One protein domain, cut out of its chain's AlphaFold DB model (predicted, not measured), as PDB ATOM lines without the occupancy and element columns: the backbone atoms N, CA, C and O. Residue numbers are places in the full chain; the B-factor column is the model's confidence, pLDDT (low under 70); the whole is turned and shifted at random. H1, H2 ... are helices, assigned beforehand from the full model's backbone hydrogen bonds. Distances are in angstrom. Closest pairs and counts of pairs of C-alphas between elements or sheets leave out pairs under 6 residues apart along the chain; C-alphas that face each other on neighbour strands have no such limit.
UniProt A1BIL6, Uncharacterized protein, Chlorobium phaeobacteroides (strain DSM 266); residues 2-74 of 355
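AT A GLANCE: This is residues 2 to 74 of the 355 residues of an uncharacterized protein of Chlorobium phaeobacteroides (strain DSM 266) (UniProt A1BIL6). This is a model with little regular structure: H1 and H2 sit near each other among long loops at one end, H3 reaches away from them, and residues 67 to 73 stick out beyond it. Residues 26 to 27 and 51 to 52, from the two long links, pair in parallel. The printed part has 73 residues with three named helices, H1, H2, H3 in chain order, and no named strand; the class is all helix, with 28 residues in named elements. It is only just compact, close to loose, with a radius of gyration of the C-alphas of 13.4 A, and elongated, spanning 42 by 25 by 19 A.

IN THESE COORDINATES: Find C-alpha 2 at (-36.629, 14.324, -5.460); from there H1, residues 2 to 10, runs 12.6 A. Next comes H2, residues 31 to 37, 9.9 A long. H3, residues 54 to 65, runs 15.9 A to C-alpha 65 at (-52.217, 41.131, 2.515).

HOW THE PARTS SIT: Look at Leu 4 and Ala 37, the closest C-alphas of H1 and H2, 7.7 A apart: these helices are close but not clearly touching. They run the same way at a steep tilt of 35.3 degrees, only just past shallow. H3 is apart from both. In H1, H2 and H3 every O i to N i+4 pair is within hydrogen-bond range.

THE WHOLE: The two C-alphas farthest apart, Ile 2 and Asn 71, are 42.9 A apart. The printed part has no cut, and both links are long. Read the B-factor column for low confidence, under 70, among other places at residues 13 to 17 and 65 to 74.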
ATOM      1  N   ILE A   2     -35.288  14.944  -5.333       60.56
ATOM      2  CA  ILE A   2     -36.629  14.324  -5.460       60.56
ATOM      3  C   ILE A   2     -37.778  15.272  -5.043       60.56
ATOM      4  O   ILE A   2     -38.833  15.294  -5.669       60.56
ATOM      5  N   THR A   3     -37.552  16.126  -4.041       71.81
ATOM      6  CA  THR A   3     -38.550  17.066  -3.504       71.81
ATOM      7  C   THR A   3     -38.910  18.232  -4.429       71.81
ATOM      8  O   THR A   3     -40.071  18.620  -4.461       71.81
ATOM      9  N   LEU A   4     -37.966  18.780  -5.208       79.44
ATOM     10  CA  LEU A   4     -38.272  19.856  -6.169       79.44
ATOM     11  C   LEU A   4     -39.060  19.320  -7.370       79.44
ATOM     12  O   LEU A   4     -39.998  19.964  -7.835       79.44
ATOM     13  N   ASN A   5     -38.711  18.112  -7.823       80.00
ATOM     14  CA  ASN A   5     -39.398  17.445  -8.924       80.00
ATOM     15  C   ASN A   5     -40.860  17.127  -8.562       80.00
ATOM     16  O   ASN A   5     -41.769  17.400  -9.338       80.00
ATOM     17  N   LEU A   6     -41.108  16.665  -7.330       81.12
ATOM     18  CA  LEU A   6     -42.463  16.420  -6.825       81.12
ATOM     19  C   LEU A   6     -43.349  17.678  -6.877       81.12
ATOM     20  O   LEU A   6     -44.505  17.597  -7.290       81.12
ATOM     21  N   ILE A   7     -42.813  18.839  -6.486       83.12
ATOM     22  CA  ILE A   7     -43.547  20.112  -6.544       83.12
ATOM     23  C   ILE A   7     -43.807  20.531  -7.991       83.12
ATOM     24  O   ILE A   7     -44.911  20.971  -8.295       83.12
ATOM     25  N   SER A   8     -42.838  20.343  -8.889       80.56
ATOM     26  CA  SER A   8     -43.021  20.607 -10.323       80.56
ATOM     27  C   SER A   8     -44.149  19.756 -10.929       80.56
ATOM     28  O   SER A   8     -45.026  20.279 -11.617       80.56
ATOM     29  N   ILE A   9     -44.202  18.462 -10.588       80.44
ATOM     30  CA  ILE A   9     -45.276  17.549 -11.010       80.44
ATOM     31  C   ILE A   9     -46.629  17.991 -10.436       80.44
ATOM     32  O   ILE A   9     -47.613  18.052 -11.166       80.44
ATOM     33  N   LYS A  10     -46.692  18.357  -9.148       79.88
ATOM     34  CA  LYS A  10     -47.925  18.863  -8.512       79.88
ATOM     35  C   LYS A  10     -48.421  20.181  -9.114       79.88
ATOM     36  O   LYS A  10     -49.605  20.480  -9.002       79.88
ATOM     37  N   ARG A  11     -47.542  20.946  -9.765       81.50
ATOM     38  CA  ARG A  11     -47.875  22.148 -10.544       81.50
ATOM     39  C   ARG A  11     -48.219  21.849 -12.015       81.50
ATOM     40  O   ARG A  11     -48.344  22.787 -12.795       81.50
ATOM     41  N   ASN A  12     -48.360  20.579 -12.420       72.06
ATOM     42  CA  ASN A  12     -48.576  20.150 -13.813       72.06
ATOM     43  C   ASN A  12     -47.517  20.675 -14.804       72.06
ATOM     44  O   ASN A  12     -47.831  20.909 -15.967       72.06
ATOM     45  N   GLN A  13     -46.278  20.919 -14.351       66.75
ATOM     46  CA  GLN A  13     -45.230  21.600 -15.136       66.75
ATOM     47  C   GLN A  13     -45.647  22.982 -15.687       66.75
ATOM     48  O   GLN A  13     -44.949  23.577 -16.505       66.75
ATOM     49  N   SER A  14     -46.777  23.521 -15.221       61.28
ATOM     50  CA  SER A  14     -47.274  24.836 -15.589       61.28
ATOM     51  C   SER A  14     -46.538  25.871 -14.746       61.28
ATOM     52  O   SER A  14     -46.716  25.956 -13.526       61.28
ATOM     53  N   ASN A  15     -45.735  26.693 -15.412       61.38
ATOM     54  CA  ASN A  15     -45.134  27.891 -14.838       61.38
ATOM     55  C   ASN A  15     -46.204  28.985 -14.713       61.38
ATOM     56  O   ASN A  15     -46.191  29.964 -15.455       61.38
ATOM     57  N   SER A  16     -47.182  28.807 -13.817       59.81
ATOM     58  CA  SER A  16     -48.197  29.835 -13.590       59.81
ATOM     59  C   SER A  16     -47.514  31.094 -13.040       59.81
ATOM     60  O   SER A  16     -46.919  31.105 -11.961       59.81
ATOM     61  N   ASN A  17     -47.562  32.172 -13.825       63.22
ATOM     62  CA  ASN A  17     -46.755  33.384 -13.632       63.22
ATOM     63  C   ASN A  17     -47.213  34.289 -12.475       63.22
ATOM     64  O   ASN A  17     -46.840  35.454 -12.415       63.22
ATOM     65  N   ASN A  18     -48.003  33.783 -11.525       72.19
ATOM     66  CA  ASN A  18     -48.440  34.556 -10.369       72.19
ATOM     67  C   ASN A  18     -48.495  33.698  -9.111       72.19
ATOM     68  O   ASN A  18     -49.117  32.641  -9.106       72.19
ATOM     69  N   PHE A  19     -47.908  34.222  -8.026       78.69
ATOM     70  CA  PHE A  19     -47.871  33.605  -6.691       78.69
ATOM     71  C   PHE A  19     -49.245  33.160  -6.176       78.69
ATOM     72  O   PHE A  19     -49.328  32.170  -5.462       78.69
ATOM     73  N   ASP A  20     -50.311  33.840  -6.588       72.81
ATOM     74  CA  ASP A  20     -51.675  33.555  -6.137       72.81
ATOM     75  C   ASP A  20     -52.216  32.229  -6.722       72.81
ATOM     76  O   ASP A  20     -53.059  31.584  -6.109       72.81
ATOM     77  N   ASN A  21     -51.671  31.776  -7.861       75.31
ATOM     78  CA  ASN A  21     -52.164  30.625  -8.629       75.31
ATOM     79  C   ASN A  21     -51.137  29.479  -8.735       75.31
ATOM     80  O   ASN A  21     -51.235  28.633  -9.625       75.31
ATOM     81  N   ILE A  22     -50.115  29.446  -7.872       77.88
ATOM     82  CA  ILE A  22     -49.044  28.427  -7.937       77.88
ATOM     83  C   ILE A  22     -49.428  27.082  -7.314       77.88
ATOM     84  O   ILE A  22     -48.732  26.093  -7.536       77.88
ATOM     85  N   GLY A  23     -50.486  27.045  -6.498       80.12
ATOM     86  CA  GLY A  23     -50.988  25.854  -5.802       80.12
ATOM     87  C   GLY A  23     -50.070  25.327  -4.692       80.12
ATOM     88  O   GLY A  23     -50.440  25.330  -3.523       80.12
ATOM     89  N   PHE A  24     -48.860  24.888  -5.039       82.56
ATOM     90  CA  PHE A  24     -47.913  24.233  -4.130       82.56
ATOM     91  C   PHE A  24     -46.565  24.945  -4.153       82.56
ATOM     92  O   PHE A  24     -46.088  25.289  -5.223       82.56
ATOM     93  N   ILE A  25     -45.894  25.141  -3.019       85.25
ATOM     94  CA  ILE A  25     -44.516  25.663  -2.963       85.25
ATOM     95  C   ILE A  25     -43.745  24.971  -1.842       85.25
ATOM     96  O   ILE A  25     -44.310  24.695  -0.785       85.25
ATOM     97  N   LEU A  26     -42.463  24.672  -2.062       88.25
ATOM     98  CA  LEU A  26     -41.631  24.073  -1.022       88.25
ATOM     99  C   LEU A  26     -41.051  25.156  -0.113       88.25
ATOM    100  O   LEU A  26     -40.226  25.962  -0.535       88.25
ATOM    101  N   LEU A  27     -41.419  25.130   1.161       88.25
ATOM    102  CA  LEU A  27     -40.766  25.936   2.184       88.25
ATOM    103  C   LEU A  27     -39.539  25.190   2.727       88.25
ATOM    104  O   LEU A  27     -39.658  24.071   3.223       88.25
ATOM    105  N   THR A  28     -38.349  25.787   2.637       86.06
ATOM    106  CA  THR A  28     -37.115  25.182   3.165       86.06
ATOM    107  C   THR A  28     -36.082  26.226   3.590       86.06
ATOM    108  O   THR A  28     -35.952  27.278   2.970       86.06
ATOM    109  N   GLY A  29     -35.321  25.922   4.648       79.00
ATOM    110  CA  GLY A  29     -34.151  26.697   5.085       79.00
ATOM    111  C   GLY A  29     -32.818  26.186   4.523       79.00
ATOM    112  O   GLY A  29     -31.769  26.741   4.834       79.00
ATOM    113  N   ASN A  30     -32.819  25.122   3.711       85.69
ATOM    114  CA  ASN A  30     -31.583  24.559   3.168       85.69
ATOM    115  C   ASN A  30     -31.053  25.412   1.998       85.69
ATOM    116  O   ASN A  30     -31.632  25.416   0.909       85.69
ATOM    117  N   SER A  31     -29.911  26.079   2.210       80.12
ATOM    118  CA  SER A  31     -29.265  26.973   1.235       80.12
ATOM    119  C   SER A  31     -28.987  26.309  -0.123       80.12
ATOM    120  O   SER A  31     -29.207  26.931  -1.161       80.12
ATOM    121  N   LYS A  32     -28.593  25.025  -0.159       82.69
ATOM    122  CA  LYS A  32     -28.336  24.313  -1.429       82.69
ATOM    123  C   LYS A  32     -29.615  24.150  -2.252       82.69
ATOM    124  O   LYS A  32     -29.605  24.376  -3.458       82.69
ATOM    125  N   THR A  33     -30.725  23.808  -1.599       83.44
ATOM    126  CA  THR A  33     -32.034  23.666  -2.257       83.44
ATOM    127  C   THR A  33     -32.550  25.009  -2.770       83.44
ATOM    128  O   THR A  33     -33.099  25.068  -3.868       83.44
ATOM    129  N   LEU A  34     -32.339  26.086  -2.006       86.06
ATOM    130  CA  LEU A  34     -32.717  27.441  -2.411       86.06
ATOM    131  C   LEU A  34     -31.903  27.914  -3.619       86.06
ATOM    132  O   LEU A  34     -32.494  28.373  -4.588       86.06
ATOM    133  N   LYS A  35     -30.579  27.724  -3.624       84.44
ATOM    134  CA  LYS A  35     -29.737  28.090  -4.776       84.44
ATOM    135  C   LYS A  35     -30.185  27.402  -6.068       84.44
ATOM    136  O   LYS A  35     -30.275  28.056  -7.097       84.44
ATOM    137  N   VAL A  36     -30.528  26.111  -6.009       85.00
ATOM    138  CA  VAL A  36     -31.023  25.367  -7.182       85.00
ATOM    139  C   VAL A  36     -32.402  25.859  -7.627       85.00
ATOM    140  O   VAL A  36     -32.632  26.041  -8.816       85.00
ATOM    141  N   ALA A  37     -33.321  26.108  -6.691       83.44
ATOM    142  CA  ALA A  37     -34.670  26.573  -7.018       83.44
ATOM    143  C   ALA A  37     -34.722  28.005  -7.583       83.44
ATOM    144  O   ALA A  37     -35.715  28.370  -8.210       83.44
ATOM    145  N   TRP A  38     -33.683  28.805  -7.334       82.69
ATOM    146  CA  TRP A  38     -33.547  30.190  -7.794       82.69
ATOM    147  C   TRP A  38     -32.600  30.351  -8.987       82.69
ATOM    148  O   TRP A  38     -32.389  31.471  -9.440       82.69
ATOM    149  N   HIS A  39     -32.048  29.251  -9.498       85.19
ATOM    150  CA  HIS A  39     -31.191  29.262 -10.675       85.19
ATOM    151  C   HIS A  39     -32.005  29.594 -11.935       85.19
ATOM    152  O   HIS A  39     -33.112  29.083 -12.108       85.19
ATOM    153  N   GLU A  40     -31.439  30.391 -12.842       78.69
ATOM    154  CA  GLU A  40     -32.117  30.928 -14.036       78.69
ATOM    155  C   GLU A  40     -32.718  29.835 -14.938       78.69
ATOM    156  O   GLU A  40     -33.847  29.953 -15.401       78.69
ATOM    157  N   LEU A  41     -32.010  28.710 -15.100       78.31
ATOM    158  CA  LEU A  41     -32.495  27.533 -15.845       78.31
ATOM    159  C   LEU A  41     -33.748  26.871 -15.243       78.31
ATOM    160  O   LEU A  41     -34.512  26.230 -15.958       78.31
ATOM    161  N   VAL A  42     -33.933  26.966 -13.923       77.00
ATOM    162  CA  VAL A  42     -35.054  26.341 -13.196       77.00
ATOM    163  C   VAL A  42     -36.209  27.325 -13.029       77.00
ATOM    164  O   VAL A  42     -37.370  26.922 -12.970       77.00
ATOM    165  N   LYS A  43     -35.890  28.615 -12.949       78.62
ATOM    166  CA  LYS A  43     -36.835  29.704 -12.743       78.62
ATOM    167  C   LYS A  43     -36.614  30.770 -13.827       78.62
ATOM    168  O   LYS A  43     -35.850  31.708 -13.595       78.62
ATOM    169  N   PRO A  44     -37.323  30.666 -14.967       74.06
ATOM    170  CA  PRO A  44     -37.383  31.734 -15.959       74.06
ATOM    171  C   PRO A  44     -37.900  33.040 -15.342       74.06
ATOM    172  O   PRO A  44     -38.635  33.020 -14.343       74.06
ATOM    173  N   GLU A  45     -37.544  34.176 -15.936       68.81
ATOM    174  CA  GLU A  45     -37.978  35.487 -15.449       68.81
ATOM    175  C   GLU A  45     -39.507  35.575 -15.300       68.81
ATOM    176  O   GLU A  45     -40.274  35.051 -16.106       68.81
ATOM    177  N   GLY A  46     -39.960  36.202 -14.213       68.50
ATOM    178  CA  GLY A  46     -41.386  36.345 -13.901       68.50
ATOM    179  C   GLY A  46     -42.054  35.134 -13.234       68.50
ATOM    180  O   GLY A  46     -43.177  35.263 -12.752       68.50
ATOM    181  N   THR A  47     -41.377  33.985 -13.118       77.38
ATOM    182  CA  THR A  47     -41.952  32.783 -12.483       77.38
ATOM    183  C   THR A  47     -41.698  32.722 -10.971       77.38
ATOM    184  O   THR A  47     -40.763  33.328 -10.435       77.38
ATOM    185  N   VAL A  48     -42.535  31.980 -10.239       81.62
ATOM    186  CA  VAL A  48     -42.337  31.734  -8.802       81.62
ATOM    187  C   VAL A  48     -41.470  30.487  -8.604       81.62
ATOM    188  O   VAL A  48     -41.838  29.418  -9.100       81.62
ATOM    189  N   PRO A  49     -40.366  30.571  -7.836       85.50
ATOM    190  CA  PRO A  49     -39.467  29.438  -7.620       85.50
ATOM    191  C   PRO A  49     -40.186  28.226  -7.008       85.50
ATOM    192  O   PRO A  49     -41.194  28.342  -6.301       85.50
ATOM    193  N   LEU A  50     -39.633  27.038  -7.260       84.88
ATOM    194  CA  LEU A  50     -40.150  25.776  -6.720       84.88
ATOM    195  C   LEU A  50     -39.962  25.674  -5.196       84.88
ATOM    196  O   LEU A  50     -40.782  25.048  -4.522       84.88
ATOM    197  N   ALA A  51     -38.912  26.307  -4.657       86.81
ATOM    198  CA  ALA A  51     -38.637  26.369  -3.227       86.81
ATOM    199  C   ALA A  51     -38.225  27.766  -2.754       86.81
ATOM    200  O   ALA A  51     -37.489  28.485  -3.433       86.81
ATOM    201  N   THR A  52     -38.679  28.137  -1.560       87.94
ATOM    202  CA  THR A  52     -38.460  29.461  -0.967       87.94
ATOM    203  C   THR A  52     -38.163  29.371   0.519       87.94
ATOM    204  O   THR A  52     -38.531  28.406   1.188       87.94
ATOM    205  N   SER A  53     -37.517  30.410   1.044       88.38
ATOM    206  CA  SER A  53     -37.341  30.589   2.481       88.38
ATOM    207  C   SER A  53     -38.620  31.122   3.130       88.38
ATOM    208  O   SER A  53     -39.492  31.680   2.456       88.38
ATOM    209  N   LEU A  54     -38.705  30.989   4.457       84.31
ATOM    210  CA  LEU A  54     -39.815  31.540   5.236       84.31
ATOM    211  C   LEU A  54     -39.922  33.052   5.038       84.31
ATOM    212  O   LEU A  54     -41.010  33.539   4.769       84.31
ATOM    213  N   ASN A  55     -38.783  33.755   5.049       79.62
ATOM    214  CA  ASN A  55     -38.709  35.198   4.831       79.62
ATOM    215  C   ASN A  55     -39.327  35.622   3.487       79.62
ATOM    216  O   ASN A  55     -40.058  36.603   3.407       79.62
ATOM    217  N   PHE A  56     -39.073  34.871   2.409       83.44
ATOM    218  CA  PHE A  56     -39.673  35.178   1.110       83.44
ATOM    219  C   PHE A  56     -41.201  35.037   1.141       83.44
ATOM    220  O   PHE A  56     -41.900  35.917   0.639       83.44
ATOM    221  N   LEU A  57     -41.723  33.962   1.747       84.06
ATOM    222  CA  LEU A  57     -43.168  33.753   1.874       84.06
ATOM    223  C   LEU A  57     -43.814  34.810   2.762       84.06
ATOM    224  O   LEU A  57     -44.805  35.399   2.351       84.06
ATOM    225  N   THR A  58     -43.250  35.094   3.938       78.88
ATOM    226  CA  THR A  58     -43.779  36.119   4.845       78.88
ATOM    227  C   THR A  58     -43.787  37.485   4.177       78.88
ATOM    228  O   THR A  58     -44.792  38.178   4.259       78.88
ATOM    229  N   ASN A  59     -42.741  37.841   3.428       73.69
ATOM    230  CA  ASN A  59     -42.693  39.104   2.686       73.69
ATOM    231  C   ASN A  59     -43.721  39.143   1.554       73.69
ATOM    232  O   ASN A  59     -44.368  40.166   1.337       73.69
ATOM    233  N   LYS A  60     -43.901  38.031   0.831       80.12
ATOM    234  CA  LYS A  60     -44.874  37.958  -0.261       80.12
ATOM    235  C   LYS A  60     -46.308  38.001   0.258       80.12
ATOM    236  O   LYS A  60     -47.121  38.728  -0.309       80.12
ATOM    237  N   PHE A  61     -46.597  37.276   1.337       79.00
ATOM    238  CA  PHE A  61     -47.876  37.328   2.032       79.00
ATOM    239  C   PHE A  61     -48.121  38.714   2.603       79.00
ATOM    240  O   PHE A  61     -49.177  39.265   2.338       79.00
ATOM    241  N   TRP A  62     -47.149  39.331   3.274       69.81
ATOM    242  CA  TRP A  62     -47.280  40.697   3.778       69.81
ATOM    243  C   TRP A  62     -47.583  41.688   2.653       69.81
ATOM    244  O   TRP A  62     -48.553  42.426   2.736       69.81
ATOM    245  N   PHE A  63     -46.835  41.650   1.547       72.56
ATOM    246  CA  PHE A  63     -47.084  42.517   0.391       72.56
ATOM    247  C   PHE A  63     -48.481  42.316  -0.219       72.56
ATOM    248  O   PHE A  63     -49.116  43.274  -0.655       72.56
ATOM    249  N   LYS A  64     -48.965  41.070  -0.271       71.00
ATOM    250  CA  LYS A  64     -50.291  40.743  -0.811       71.00
ATOM    251  C   LYS A  64     -51.424  41.107   0.155       71.00
ATOM    252  O   LYS A  64     -52.420  41.667  -0.287       71.00
ATOM    253  N   LEU A  65     -51.255  40.835   1.447       68.06
ATOM    254  CA  LEU A  65     -52.217  41.131   2.515       68.06
ATOM    255  C   LEU A  65     -52.311  42.638   2.801       68.06
ATOM    256  O   LEU A  65     -53.390  43.152   3.078       68.06
ATOM    257  N   ASN A  66     -51.211  43.378   2.657       62.31
ATOM    258  CA  ASN A  66     -51.158  44.814   2.924       62.31
ATOM    259  C   ASN A  66     -51.692  45.682   1.764       62.31
ATOM    260  O   ASN A  66     -51.526  46.898   1.773       62.31
ATOM    261  N   LYS A  67     -52.384  45.085   0.779       59.88
ATOM    262  CA  LYS A  67     -53.219  45.823  -0.186       59.88
ATOM    263  C   LYS A  67     -54.592  46.238   0.379       59.88
ATOM    264  O   LYS A  67     -55.424  46.717  -0.386       59.88
ATOM    265  N   GLY A  68     -54.830  46.092   1.689       56.00
ATOM    266  CA  GLY A  68     -56.078  46.546   2.316       56.00
ATOM    267  C   GLY A  68     -56.140  46.658   3.849       56.00
ATOM    268  O   GLY A  68     -57.202  47.025   4.334       56.00
ATOM    269  N   PHE A  69     -55.079  46.381   4.628       54.69
ATOM    270  CA  PHE A  69     -55.168  46.364   6.108       54.69
ATOM    271  C   PHE A  69     -53.930  46.898   6.879       54.69
ATOM    272  O   PHE A  69     -53.555  46.340   7.908       54.69
ATOM    273  N   GLY A  70     -53.307  48.010   6.466       56.16
ATOM    274  CA  GLY A  70     -52.259  48.634   7.294       56.16
ATOM    275  C   GLY A  70     -51.834  50.040   6.862       56.16
ATOM    276  O   GLY A  70     -51.643  50.297   5.677       56.16
ATOM    277  N   ASN A  71     -51.661  50.947   7.833       56.78
ATOM    278  CA  ASN A  71     -51.323  52.374   7.674       56.78
ATOM    279  C   ASN A  71     -49.913  52.639   7.093       56.78
ATOM    280  O   ASN A  71     -49.075  53.232   7.765       56.78
ATOM    281  N   GLY A  72     -49.618  52.207   5.863       58.12
ATOM    282  CA  GLY A  72     -48.483  52.703   5.063       58.12
ATOM    283  C   GLY A  72     -47.063  52.499   5.626       58.12
ATOM    284  O   GLY A  72     -46.099  52.904   4.982       58.12
ATOM    285  N   ALA A  73     -46.897  51.870   6.790       59.69
ATOM    286  CA  ALA A  73     -45.602  51.654   7.417       59.69
ATOM    287  C   ALA A  73     -44.926  50.409   6.821       59.69
ATOM    288  O   ALA A  73     -45.260  49.270   7.158       59.69
ATOM    289  N   PHE A  74     -43.977  50.622   5.910       60.25
ATOM    290  CA  PHE A  74     -43.052  49.577   5.477       60.25
ATOM    291  C   PHE A  74     -42.072  49.237   6.616       60.25
ATOM    292  O   PHE A  74     -41.716  50.121   7.400       60.25
TER     293      PHE A  74